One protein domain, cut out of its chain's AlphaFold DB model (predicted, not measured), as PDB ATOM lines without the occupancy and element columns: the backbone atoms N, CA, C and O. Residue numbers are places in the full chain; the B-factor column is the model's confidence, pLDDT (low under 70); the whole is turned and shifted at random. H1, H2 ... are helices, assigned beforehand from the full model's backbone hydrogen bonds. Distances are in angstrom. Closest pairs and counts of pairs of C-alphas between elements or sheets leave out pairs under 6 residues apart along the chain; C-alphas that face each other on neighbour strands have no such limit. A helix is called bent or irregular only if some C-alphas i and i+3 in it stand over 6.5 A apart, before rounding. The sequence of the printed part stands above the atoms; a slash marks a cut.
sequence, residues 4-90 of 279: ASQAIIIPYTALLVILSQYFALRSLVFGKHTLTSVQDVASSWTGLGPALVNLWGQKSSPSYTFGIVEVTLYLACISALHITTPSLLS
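Overview. This is residues 4 to 90 of the 279 residues of an uncharacterized protein of Fomitopsis pinicola (strain FP-58527) (UniProt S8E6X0). Two long helices, H1 and H4, run opposite ways and cross at a slant as a loose X, coming near each other at one place along their lengths, while two short helices, H2 and H3, sit by the beginning of H4. H3 folds back into H4 as a helical hairpin and packs on residues 65 to 76 of it, on another side of H4 than H1; residues 24 to 36, of which 24 to 29 belong to H1 and 35 to 36 to H2, and residues 82 to 90, of which 82 to 88 belong to H4, stick out. The printed part has 87 residues with four named helices, in the order H1, H2, H3, H4, and no named strand; its class is all helix. It is loose, with a radius of gyration of the C-alphas of 15.2 A, and elongated, spanning 46 by 27 by 20 A.

Along the chain. H1 covers residues 4 to 29 and is the longest helix by residues, 38.4 A from first to last C-alpha; it begins with C-alpha 4 at (-37.980, -44.352, -28.038) and ends with C-alpha 29 at (-53.298, -35.737, 6.143). H1 is neither bent nor irregular, but only just: C-alphas 8 and 11 are 6.0 A apart. A tight link of 5 residues leads to H2, residues 35 to 44, which is 14.6 A long. After another tight link, of 3 residues, comes H3, residues 48 to 58, 15.5 A long. A short link of 6 residues leads to H4, residues 65 to 88, which is 34.4 A long and ends with C-alpha 88 at (-42.957, -31.604, -29.448). H4 is irregular, only just: C-alphas 83 and 86 are 6.54 A apart, and its line is a rough one.

Arrangement. H1 and H4 only just touch, with 3 pairs of C-alphas within 8 A, and they do so with residues 16 to 19 of H1 and residues 74 to 77 of H4 alone. Their closest C-alphas are those of Leu 19 and Tyr 74, 7.3 A apart. They run opposite ways at a steep tilt of 37 degrees, only just past shallow. H1 is apart from H2, which follows it, and H1 is apart from H3. H2 and H3 touch only at the corner by their link, where the closest C-alphas are those of Ser 44 and Ala 51, 4.7 A apart; they run opposite ways at a steep tilt of 49 degrees. H2 and H4 are close but not clearly touching, with the closest C-alphas, those of Ser 44 and Val 71, 7.5 A apart; they run the same way at a shallow tilt of 23 degrees. H3 and H4 form a helical hairpin and touch, with 13 pairs of C-alphas within 8 A. Their closest C-alphas are those of Ala 51 and Thr 72, 5.8 A apart, and they run opposite ways at a shallow tilt of 27 degrees. Every O i to N i+4 pair is within hydrogen-bond range in H2 and H3; 20 of 22 are in H1 and 18 of 20 in H4.

Size, cuts and confidence. The two C-alphas farthest apart are those of Thr 34 and Ser 90, at 47.2 A, while those of Ala 4 and Ser 90, the first and last printed, are 17.1 A apart. Without the stretches that stand free, the body has 65 residues and spans 40 by 21 by 21 A. The printed part has no cut, and no link between the named helices is long. The mean pLDDT of the printed part is 71.6, and 29 residues are under 70, among them residues 30 to 33, 40 to 42, 61 to 65 and 84 to 90.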
ATOM      1  N   ALA A   4     -38.870 -44.864 -29.076       70.88
ATOM      2  CA  ALA A   4     -37.980 -44.352 -28.038       70.88
ATOM      3  C   ALA A   4     -38.531 -43.087 -27.353       70.88
ATOM      4  O   ALA A   4     -38.393 -42.936 -26.143       70.88
ATOM      5  N   SER A   5     -39.195 -42.196 -28.100       71.94
ATOM      6  CA  SER A   5     -39.779 -40.963 -27.547       71.94
ATOM      7  C   SER A   5     -41.022 -41.238 -26.695       71.94
ATOM      8  O   SER A   5     -41.150 -40.702 -25.595       71.94
ATOM      9  N   GLN A   6     -41.897 -42.147 -27.140       69.44
ATOM     10  CA  GLN A   6     -43.069 -42.567 -26.363       69.44
ATOM     11  C   GLN A   6     -42.667 -43.265 -25.061       69.44
ATOM     12  O   GLN A   6     -43.255 -42.988 -24.014       69.44
ATOM     13  N   ALA A   7     -41.627 -44.104 -25.100       77.00
ATOM     14  CA  ALA A   7     -41.121 -44.800 -23.920       77.00
ATOM     15  C   ALA A   7     -40.595 -43.850 -22.827       77.00
ATOM     16  O   ALA A   7     -40.546 -44.241 -21.666       77.00
ATOM     17  N   ILE A   8     -40.233 -42.610 -23.174       79.25
ATOM     18  CA  ILE A   8     -39.772 -41.590 -22.220       79.25
ATOM     19  C   ILE A   8     -40.942 -40.731 -21.725       79.25
ATOM     20  O   ILE A   8     -41.023 -40.422 -20.537       79.25
ATOM     21  N   ILE A   9     -41.877 -40.376 -22.608       77.50
ATOM     22  CA  ILE A   9     -42.998 -39.485 -22.273       77.50
ATOM     23  C   ILE A   9     -43.990 -40.158 -21.315       77.50
ATOM     24  O   ILE A   9     -44.455 -39.519 -20.374       77.50
ATOM     25  N   ILE A  10     -44.297 -41.443 -21.511       78.19
ATOM     26  CA  ILE A  10     -45.265 -42.182 -20.681       78.19
ATOM     27  C   ILE A  10     -44.847 -42.261 -19.198       78.19
ATOM     28  O   ILE A  10     -45.648 -41.883 -18.340       78.19
ATOM     29  N   PRO A  11     -43.629 -42.711 -18.835       79.62
ATOM     30  CA  PRO A  11     -43.229 -42.745 -17.430       79.62
ATOM     31  C   PRO A  11     -43.098 -41.338 -16.841       79.62
ATOM     32  O   PRO A  11     -43.355 -41.147 -15.654       79.62
ATOM     33  N   TYR A  12     -42.746 -40.347 -17.661       76.56
ATOM     34  CA  TYR A  12     -42.640 -38.959 -17.232       76.56
ATOM     35  C   TYR A  12     -43.996 -38.361 -16.826       76.56
ATOM     36  O   TYR A  12     -44.123 -37.778 -15.746       76.56
ATOM     37  N   THR A  13     -45.031 -38.542 -17.651       74.69
ATOM     38  CA  THR A  13     -46.388 -38.069 -17.335       74.69
ATOM     39  C   THR A  13     -47.005 -38.857 -16.183       74.69
ATOM     40  O   THR A  13     -47.630 -38.258 -15.307       74.69
ATOM     41  N   ALA A  14     -46.764 -40.170 -16.106       75.69
ATOM     42  CA  ALA A  14     -47.180 -40.985 -14.965       75.69
ATOM     43  C   ALA A  14     -46.551 -40.491 -13.650       75.69
ATOM     44  O   ALA A  14     -47.245 -40.363 -12.642       75.69
ATOM     45  N   LEU A  15     -45.259 -40.145 -13.665       77.56
ATOM     46  CA  LEU A  15     -44.556 -39.603 -12.503       77.56
ATOM     47  C   LEU A  15     -45.116 -38.235 -12.078       77.56
ATOM     48  O   LEU A  15     -45.316 -38.007 -10.885       77.56
ATOM     49  N   LEU A  16     -45.457 -37.362 -13.032       74.38
ATOM     50  CA  LEU A  16     -46.134 -36.087 -12.754       74.38
ATOM     51  C   LEU A  16     -47.503 -36.276 -12.079       74.38
ATOM     52  O   LEU A  16     -47.833 -35.556 -11.134       74.38
ATOM     53  N   VAL A  17     -48.296 -37.250 -12.534       78.12
ATOM     54  CA  VAL A  17     -49.613 -37.556 -11.947       78.12
ATOM     55  C   VAL A  17     -49.469 -38.124 -10.535       78.12
ATOM     56  O   VAL A  17     -50.185 -37.705  -9.630       78.12
ATOM     57  N   ILE A  18     -48.518 -39.033 -10.317       79.81
ATOM     58  CA  ILE A  18     -48.271 -39.605  -8.988       79.81
ATOM     59  C   ILE A  18     -47.827 -38.515  -8.005       79.81
ATOM     60  O   ILE A  18     -48.332 -38.465  -6.883       79.81
ATOM     61  N   LEU A  19     -46.933 -37.612  -8.425       73.25
ATOM     62  CA  LEU A  19     -46.480 -36.503  -7.583       73.25
ATOM     63  C   LEU A  19     -47.631 -35.558  -7.224       73.25
ATOM     64  O   LEU A  19     -47.793 -35.227  -6.052       73.25
ATOM     65  N   SER A  20     -48.466 -35.166  -8.191       75.88
ATOM     66  CA  SER A  20     -49.594 -34.261  -7.919       75.88
ATOM     67  C   SER A  20     -50.619 -34.875  -6.959       75.88
ATOM     68  O   SER A  20     -51.074 -34.209  -6.025       75.88
ATOM     69  N   GLN A  21     -50.926 -36.164  -7.123       79.50
ATOM     70  CA  GLN A  21     -51.818 -36.896  -6.221       79.50
ATOM     71  C   GLN A  21     -51.226 -37.027  -4.815       79.50
ATOM     72  O   GLN A  21     -51.935 -36.844  -3.823       79.50
ATOM     73  N   TYR A  22     -49.924 -37.300  -4.717       79.94
ATOM     74  CA  TYR A  22     -49.227 -37.385  -3.440       79.94
ATOM     75  C   TYR A  22     -49.247 -36.042  -2.692       79.94
ATOM     76  O   TYR A  22     -49.563 -36.023  -1.501       79.94
ATOM     77  N   PHE A  23     -49.036 -34.918  -3.387       68.19
ATOM     78  CA  PHE A  23     -49.165 -33.578  -2.801       68.19
ATOM     79  C   PHE A  23     -50.573 -33.305  -2.264       68.19
ATOM     80  O   PHE A  23     -50.721 -32.812  -1.142       68.19
ATOM     81  N   ALA A  24     -51.607 -33.662  -3.032       71.94
ATOM     82  CA  ALA A  24     -52.996 -33.484  -2.615       71.94
ATOM     83  C   ALA A  24     -53.315 -34.296  -1.346       71.94
ATOM     84  O   ALA A  24     -53.884 -33.767  -0.389       71.94
ATOM     85  N   LEU A  25     -52.882 -35.560  -1.296       76.12
ATOM     86  CA  LEU A  25     -53.057 -36.437  -0.133       76.12
ATOM     87  C   LEU A  25     -52.272 -35.943   1.086       76.12
ATOM     88  O   LEU A  25     -52.800 -35.901   2.198       76.12
ATOM     89  N   ARG A  26     -51.020 -35.525   0.893       70.62
ATOM     90  CA  ARG A  26     -50.162 -35.046   1.980       70.62
ATOM     91  C   ARG A  26     -50.690 -33.754   2.600       70.62
ATOM     92  O   ARG A  26     -50.678 -33.631   3.826       70.62
ATOM     93  N   SER A  27     -51.198 -32.839   1.773       66.38
ATOM     94  CA  SER A  27     -51.843 -31.602   2.230       66.38
ATOM     95  C   SER A  27     -53.062 -31.871   3.118       66.38
ATOM     96  O   SER A  27     -53.348 -31.077   4.010       66.38
ATOM     97  N   LEU A  28     -53.780 -32.972   2.886       63.00
ATOM     98  CA  LEU A  28     -54.982 -33.329   3.642       63.00
ATOM     99  C   LEU A  28     -54.669 -34.055   4.959       63.00
ATOM    100  O   LEU A  28     -55.420 -33.921   5.921       63.00
ATOM    101  N   VAL A  29     -53.573 -34.818   5.022       70.38
ATOM    102  CA  VAL A  29     -53.298 -35.737   6.143       70.38
ATOM    103  C   VAL A  29     -52.475 -35.105   7.277       70.38
ATOM    104  O   VAL A  29     -52.641 -35.498   8.429       70.38
ATOM    105  N   PHE A  30     -51.613 -34.115   7.007       66.56
ATOM    106  CA  PHE A  30     -50.609 -33.654   7.989       66.56
ATOM    107  C   PHE A  30     -50.855 -32.273   8.626       66.56
ATOM    108  O   PHE A  30     -49.952 -31.708   9.238       66.56
ATOM    109  N   GLY A  31     -52.078 -31.743   8.567       58.56
ATOM    110  CA  GLY A  31     -52.421 -30.396   9.045       58.56
ATOM    111  C   GLY A  31     -52.296 -30.149  10.559       58.56
ATOM    112  O   GLY A  31     -53.307 -30.052  11.249       58.56
ATOM    113  N   LYS A  32     -51.066 -29.953  11.057       62.47
ATOM    114  CA  LYS A  32     -50.702 -29.115  12.222       62.47
ATOM    115  C   LYS A  32     -49.312 -28.517  11.977       62.47
ATOM    116  O   LYS A  32     -48.307 -29.068  12.414       62.47
ATOM    117  N   HIS A  33     -49.254 -27.399  11.258       60.88
ATOM    118  CA  HIS A  33     -47.997 -26.738  10.896       60.88
ATOM    119  C   HIS A  33     -47.817 -25.416  11.646       60.88
ATOM    120  O   HIS A  33     -48.759 -24.643  11.813       60.88
ATOM    121  N   THR A  34     -46.592 -25.150  12.099       71.25
ATOM    122  CA  THR A  34     -46.177 -23.848  12.629       71.25
ATOM    123  C   THR A  34     -46.066 -22.840  11.484       71.25
ATOM    124  O   THR A  34     -45.554 -23.171  10.411       71.25
ATOM    125  N   LEU A  35     -46.536 -21.608  11.721       70.81
ATOM    126  CA  LEU A  35     -46.621 -20.518  10.732       70.81
ATOM    127  C   LEU A  35     -45.321 -20.301   9.942       70.81
ATOM    128  O   LEU A  35     -45.368 -20.055   8.742       70.81
ATOM    129  N   THR A  36     -44.163 -20.457  10.584       72.94
ATOM    130  CA  THR A  36     -42.857 -20.268   9.941       72.94
ATOM    131  C   THR A  36     -42.574 -21.319   8.865       72.94
ATOM    132  O   THR A  36     -42.090 -20.974   7.794       72.94
ATOM    133  N   SER A  37     -42.956 -22.585   9.083       66.69
ATOM    134  CA  SER A  37     -42.745 -23.634   8.073       66.69
ATOM    135  C   SER A  37     -43.630 -23.440   6.841       66.69
ATOM    136  O   SER A  37     -43.209 -23.725   5.724       66.69
ATOM    137  N   VAL A  38     -44.838 -22.896   7.027       71.12
ATOM    138  CA  VAL A  38     -45.745 -22.584   5.917       71.12
ATOM    139  C   VAL A  38     -45.198 -21.414   5.104       71.12
ATOM    140  O   VAL A  38     -45.294 -21.438   3.882       71.12
ATOM    141  N   GLN A  39     -44.576 -20.429   5.753       78.56
ATOM    142  CA  GLN A  39     -43.963 -19.295   5.065       78.56
ATOM    143  C   GLN A  39     -42.731 -19.702   4.246       78.56
ATOM    144  O   GLN A  39     -42.615 -19.300   3.087       78.56
ATOM    145  N   ASP A  40     -41.861 -20.551   4.794       69.94
ATOM    146  CA  ASP A  40     -40.699 -21.065   4.060       69.94
ATOM    147  C   ASP A  40     -41.142 -21.898   2.848       69.94
ATOM    148  O   ASP A  40     -40.613 -21.736   1.745       69.94
ATOM    149  N   VAL A  41     -42.189 -22.715   3.011       67.12
ATOM    150  CA  VAL A  41     -42.794 -23.466   1.904       67.12
ATOM    151  C   VAL A  41     -43.435 -22.525   0.882       67.12
ATOM    152  O   VAL A  41     -43.136 -22.648  -0.302       67.12
ATOM    153  N   ALA A  42     -44.241 -21.545   1.291       68.88
ATOM    154  CA  ALA A  42     -44.872 -20.584   0.382       68.88
ATOM    155  C   ALA A  42     -43.834 -19.778  -0.419       68.88
ATOM    156  O   ALA A  42     -44.010 -19.562  -1.618       68.88
ATOM    157  N   SER A  43     -42.711 -19.412   0.207       70.62
ATOM    158  CA  SER A  43     -41.612 -18.730  -0.481       70.62
ATOM    159  C   SER A  43     -40.967 -19.607  -1.565       70.62
ATOM    160  O   SER A  43     -40.572 -19.096  -2.612       70.62
ATOM    161  N   SER A  44     -40.935 -20.931  -1.380       66.94
ATOM    162  CA  SER A  44     -40.377 -21.870  -2.364       66.94
ATOM    163  C   SER A  44     -41.251 -22.059  -3.612       66.94
ATOM    164  O   SER A  44     -40.729 -22.418  -4.664       66.94
ATOM    165  N   TRP A  45     -42.550 -21.740  -3.543       67.94
ATOM    166  CA  TRP A  45     -43.453 -21.764  -4.702       67.94
ATOM    167  C   TRP A  45     -43.243 -20.590  -5.670       67.94
ATOM    168  O   TRP A  45     -43.740 -20.632  -6.792       67.94
ATOM    169  N   THR A  46     -42.491 -19.559  -5.272       74.25
ATOM    170  CA  THR A  46     -42.232 -18.385  -6.125       74.25
ATOM    171  C   THR A  46     -41.266 -18.669  -7.280       74.25
ATOM    172  O   THR A  46     -41.225 -17.905  -8.241       74.25
ATOM    173  N   GLY A  47     -40.511 -19.776  -7.230       71.56
ATOM    174  CA  GLY A  47     -39.675 -20.204  -8.348       71.56
ATOM    175  C   GLY A  47     -38.655 -21.294  -8.014       71.56
ATOM    176  O   GLY A  47     -38.361 -21.588  -6.856       71.56
ATOM    177  N   LEU A  48     -38.059 -21.867  -9.065       70.44
ATOM    178  CA  LEU A  48     -37.075 -22.955  -8.971       70.44
ATOM    179  C   LEU A  48     -35.768 -22.525  -8.276       70.44
ATOM    180  O   LEU A  48     -35.178 -23.301  -7.528       70.44
ATOM    181  N   GLY A  49     -35.338 -21.274  -8.476       77.38
ATOM    182  CA  GLY A  49     -34.130 -20.714  -7.858       77.38
ATOM    183  C   GLY A  49     -34.187 -20.682  -6.321       77.38
ATOM    184  O   GLY A  49     -33.337 -21.301  -5.681       77.38
ATOM    185  N   PRO A  50     -35.193 -20.027  -5.711       73.81
ATOM    186  CA  PRO A  50     -35.383 -20.019  -4.257       73.81
ATOM    187  C   PRO A  50     -35.500 -21.422  -3.642       73.81
ATOM    188  O   PRO A  50     -34.927 -21.688  -2.586       73.81
ATOM    189  N   ALA A  51     -36.178 -22.349  -4.327       71.81
ATOM    190  CA  ALA A  51     -36.319 -23.730  -3.871       71.81
ATOM    191  C   ALA A  51     -34.964 -24.472  -3.805       71.81
ATOM    192  O   ALA A  51     -34.685 -25.164  -2.823       71.81
ATOM    193  N   LEU A  52     -34.089 -24.280  -4.800       76.56
ATOM    194  CA  LEU A  52     -32.732 -24.849  -4.834       76.56
ATOM    195  C   LEU A  52     -31.816 -24.273  -3.749       76.56
ATOM    196  O   LEU A  52     -31.061 -25.020  -3.125       76.56
ATOM    197  N   VAL A  53     -31.898 -22.964  -3.493       79.81
ATOM    198  CA  VAL A  53     -31.113 -22.304  -2.434       79.81
ATOM    199  C   VAL A  53     -31.518 -22.825  -1.052       79.81
ATOM    200  O   VAL A  53     -30.650 -23.141  -0.237       79.81
ATOM    201  N   ASN A  54     -32.817 -23.013  -0.810       69.81
ATOM    202  CA  ASN A  54     -33.321 -23.577   0.444       69.81
ATOM    203  C   ASN A  54     -32.934 -25.055   0.616       69.81
ATOM    204  O   ASN A  54     -32.558 -25.467   1.715       69.81
ATOM    205  N   LEU A  55     -32.948 -25.844  -0.465       75.12
ATOM    206  CA  LEU A  55     -32.455 -27.226  -0.457       75.12
ATOM    207  C   LEU A  55     -30.955 -27.283  -0.123       75.12
ATOM    208  O   LEU A  55     -30.519 -28.115   0.675       75.12
ATOM    209  N   TRP A  56     -30.167 -26.380  -0.711       78.94
ATOM    210  CA  TRP A  56     -28.731 -26.289  -0.464       78.94
ATOM    211  C   TRP A  56     -28.428 -25.882   0.984       78.94
ATOM    212  O   TRP A  56     -27.570 -26.491   1.625       78.94
ATOM    213  N   GLY A  57     -29.171 -24.912   1.524       74.75
ATOM    214  CA  GLY A  57     -29.046 -24.466   2.914       74.75
ATOM    215  C   GLY A  57     -29.445 -25.537   3.937       74.75
ATOM    216  O   GLY A  57     -28.804 -25.669   4.980       74.75
ATOM    217  N   GLN A  58     -30.449 -26.363   3.628       66.69
ATOM    218  CA  GLN A  58     -30.906 -27.427   4.529       66.69
ATOM    219  C   GLN A  58     -30.076 -28.711   4.492       66.69
ATOM    220  O   GLN A  58     -30.241 -29.562   5.365       66.69
ATOM    221  N   LYS A  59     -29.108 -28.844   3.578       65.12
ATOM    222  CA  LYS A  59     -28.186 -29.994   3.566       65.12
ATOM    223  C   LYS A  59     -27.380 -30.129   4.873       65.12
ATOM    224  O   LYS A  59     -26.857 -31.201   5.158       65.12
ATOM    225  N   SER A  60     -27.311 -29.057   5.669       71.81
ATOM    226  CA  SER A  60     -26.619 -29.008   6.960       71.81
ATOM    227  C   SER A  60     -27.500 -29.314   8.185       71.81
ATOM    228  O   SER A  60     -26.942 -29.463   9.271       71.81
ATOM    229  N   SER A  61     -28.836 -29.395   8.067       60.19
ATOM    230  CA  SER A  61     -29.733 -29.616   9.220       60.19
ATOM    231  C   SER A  61     -30.863 -30.609   8.890       60.19
ATOM    232  O   SER A  61     -31.659 -30.332   7.995       60.19
ATOM    233  N   PRO A  62     -31.003 -31.754   9.596       63.56
ATOM    234  CA  PRO A  62     -31.881 -32.853   9.162       63.56
ATOM    235  C   PRO A  62     -33.388 -32.620   9.357       63.56
ATOM    236  O   PRO A  62     -34.175 -33.533   9.118       63.56
ATOM    237  N   SER A  63     -33.821 -31.455   9.845       59.75
ATOM    238  CA  SER A  63     -35.146 -31.353  10.468       59.75
ATOM    239  C   SER A  63     -36.337 -31.288   9.499       59.75
ATOM    240  O   SER A  63     -37.462 -31.459   9.965       59.75
ATOM    241  N   TYR A  64     -36.156 -31.059   8.190       66.19
ATOM    242  CA  TYR A  64     -37.291 -31.040   7.246       66.19
ATOM    243  C   TYR A  64     -36.900 -31.209   5.764       66.19
ATOM    244  O   TYR A  64     -37.465 -30.585   4.869       66.19
ATOM    245  N   THR A  65     -35.936 -32.079   5.474       69.00
ATOM    246  CA  THR A  65     -35.414 -32.269   4.109       69.00
ATOM    247  C   THR A  65     -36.451 -32.826   3.128       69.00
ATOM    248  O   THR A  65     -36.428 -32.484   1.948       69.00
ATOM    249  N   PHE A  66     -37.403 -33.635   3.603       75.38
ATOM    250  CA  PHE A  66     -38.364 -34.318   2.732       75.38
ATOM    251  C   PHE A  66     -39.313 -33.368   1.989       75.38
ATOM    252  O   PHE A  66     -39.578 -33.587   0.814       75.38
ATOM    253  N   GLY A  67     -39.802 -32.307   2.639       72.81
ATOM    254  CA  GLY A  67     -40.751 -31.382   2.004       72.81
ATOM    255  C   GLY A  67     -40.120 -30.553   0.883       72.81
ATOM    256  O   GLY A  67     -40.742 -30.324  -0.147       72.81
ATOM    257  N   ILE A  68     -38.862 -30.137   1.050       72.06
ATOM    258  CA  ILE A  68     -38.173 -29.286   0.067       72.06
ATOM    259  C   ILE A  68     -37.644 -30.102  -1.114       72.06
ATOM    260  O   ILE A  68     -37.692 -29.624  -2.249       72.06
ATOM    261  N   VAL A  69     -37.211 -31.349  -0.891       76.00
ATOM    262  CA  VAL A  69     -36.879 -32.282  -1.986       76.00
ATOM    263  C   VAL A  69     -38.091 -32.503  -2.897       76.00
ATOM    264  O   VAL A  69     -37.961 -32.517  -4.116       76.00
ATOM    265  N   GLU A  70     -39.282 -32.612  -2.315       76.38
ATOM    266  CA  GLU A  70     -40.522 -32.824  -3.061       76.38
ATOM    267  C   GLU A  70     -40.883 -31.617  -3.943       76.38
ATOM    268  O   GLU A  70     -41.131 -31.768  -5.140       76.38
ATOM    269  N   VAL A  71     -40.851 -30.402  -3.379       76.19
ATOM    270  CA  VAL A  71     -41.167 -29.160  -4.114       76.19
ATOM    271  C   VAL A  71     -40.136 -28.879  -5.213       76.19
ATOM    272  O   VAL A  71     -40.502 -28.493  -6.324       76.19
ATOM    273  N   THR A  72     -38.848 -29.109  -4.939       76.12
ATOM    274  CA  THR A  72     -37.784 -28.930  -5.945       76.12
ATOM    275  C   THR A  72     -37.917 -29.912  -7.106       76.12
ATOM    276  O   THR A  72     -37.777 -29.499  -8.258       76.12
ATOM    277  N   LEU A  73     -38.251 -31.178  -6.832       80.25
ATOM    278  CA  LEU A  73     -38.501 -32.181  -7.869       80.25
ATOM    279  C   LEU A  73     -39.703 -31.798  -8.747       80.25
ATOM    280  O   LEU A  73     -39.616 -31.867  -9.971       80.25
ATOM    281  N   TYR A  74     -40.795 -31.332  -8.136       79.88
ATOM    282  CA  TYR A  74     -41.986 -30.883  -8.860       79.88
ATOM    283  C   TYR A  74     -41.696 -29.712  -9.808       79.88
ATOM    284  O   TYR A  74     -42.029 -29.772 -10.995       79.88
ATOM    285  N   LEU A  75     -41.024 -28.665  -9.314       77.19
ATOM    286  CA  LEU A  75     -40.667 -27.502 -10.132       77.19
ATOM    287  C   LEU A  75     -39.694 -27.876 -11.261       77.19
ATOM    288  O   LEU A  75     -39.819 -27.360 -12.374       77.19
ATOM    289  N   ALA A  76     -38.760 -28.799 -11.009       79.31
ATOM    290  CA  ALA A  76     -37.857 -29.310 -12.036       79.31
ATOM    291  C   ALA A  76     -38.629 -30.022 -13.158       79.31
ATOM    292  O   ALA A  76     -38.402 -29.725 -14.333       79.31
ATOM    293  N   CYS A  77     -39.601 -30.875 -12.822       78.38
ATOM    294  CA  CYS A  77     -40.466 -31.518 -13.814       78.38
ATOM    295  C   CYS A  77     -41.309 -30.498 -14.600       78.38
ATOM    296  O   CYS A  77     -41.403 -30.578 -15.823       78.38
ATOM    297  N   ILE A  78     -41.888 -29.479 -13.963       77.12
ATOM    298  CA  ILE A  78     -42.619 -28.454 -14.728       77.12
ATOM    299  C   ILE A  78     -41.689 -27.722 -15.697       77.12
ATOM    300  O   ILE A  78     -42.056 -27.533 -16.854       77.12
ATOM    301  N   SER A  79     -40.477 -27.360 -15.270       78.12
ATOM    302  CA  SER A  79     -39.521 -26.670 -16.145       78.12
ATOM    303  C   SER A  79     -39.107 -27.521 -17.351       78.12
ATOM    304  O   SER A  79     -39.102 -27.030 -18.479       78.12
ATOM    305  N   ALA A  80     -38.849 -28.816 -17.143       76.94
ATOM    306  CA  ALA A  80     -38.519 -29.743 -18.217       76.94
ATOM    307  C   ALA A  80     -39.707 -29.961 -19.167       76.94
ATOM    308  O   ALA A  80     -39.513 -30.003 -20.383       76.94
ATOM    309  N   LEU A  81     -40.938 -30.017 -18.645       74.06
ATOM    310  CA  LEU A  81     -42.141 -30.055 -19.478       74.06
ATOM    311  C   LEU A  81     -42.234 -28.779 -20.327       74.06
ATOM    312  O   LEU A  81     -42.365 -28.859 -21.538       74.06
ATOM    313  N   HIS A  82     -42.056 -27.604 -19.722       71.75
ATOM    314  CA  HIS A  82     -42.171 -26.320 -20.418       71.75
ATOM    315  C   HIS A  82     -41.144 -26.135 -21.547       71.75
ATOM    316  O   HIS A  82     -41.458 -25.508 -22.558       71.75
ATOM    317  N   ILE A  83     -39.933 -26.684 -21.396       73.31
ATOM    318  CA  ILE A  83     -38.884 -26.655 -22.431       73.31
ATOM    319  C   ILE A  83     -39.170 -27.683 -23.538       73.31
ATOM    320  O   ILE A  83     -38.880 -27.443 -24.712       73.31
ATOM    321  N   THR A  84     -39.762 -28.826 -23.191       69.50
ATOM    322  CA  THR A  84     -40.046 -29.901 -24.155       69.50
ATOM    323  C   THR A  84     -41.340 -29.677 -24.942       69.50
ATOM    324  O   THR A  84     -41.394 -30.078 -26.104       69.50
ATOM    325  N   THR A  85     -42.338 -28.971 -24.395       68.81
ATOM    326  CA  THR A  85     -43.602 -28.652 -25.089       68.81
ATOM    327  C   THR A  85     -43.413 -27.979 -26.459       68.81
ATOM    328  O   THR A  85     -43.980 -28.485 -27.426       68.81
ATOM    329  N   PRO A  86     -42.604 -26.910 -26.625       60.78
ATOM    330  CA  PRO A  86     -42.384 -26.324 -27.950       60.78
ATOM    331  C   PRO A  86     -41.607 -27.259 -28.890       60.78
ATOM    332  O   PRO A  86     -41.792 -27.201 -30.100       60.78
ATOM    333  N   SER A  87     -40.786 -28.162 -28.346       58.12
ATOM    334  CA  SER A  87     -40.013 -29.132 -29.136       58.12
ATOM    335  C   SER A  87     -40.886 -30.266 -29.689       58.12
ATOM    336  O   SER A  87     -40.602 -30.804 -30.756       58.12
ATOM    337  N   LEU A  88     -41.964 -30.626 -28.982       55.88
ATOM    338  CA  LEU A  88     -42.957 -31.604 -29.448       55.88
ATOM    339  C   LEU A  88     -43.862 -31.045 -30.552       55.88
ATOM    340  O   LEU A  88     -44.418 -31.813 -31.332       55.88
ATOM    341  N   LEU A  89     -43.964 -29.719 -30.646       58.38
ATOM    342  CA  LEU A  89     -44.677 -28.993 -31.696       58.38
ATOM    343  C   LEU A  89     -43.702 -28.438 -32.744       58.38
ATOM    344  O   LEU A  89     -43.903 -27.342 -33.262       58.38
ATOM    345  N   SER A  90     -42.628 -29.178 -33.048       46.75
ATOM    346  CA  SER A  90     -41.687 -28.816 -34.109       46.75
ATOM    347  C   SER A  90     -42.393 -28.860 -35.465       46.75
ATOM    348  O   SER A  90     -42.413 -29.883 -36.148       46.75
TER     349      SER A  90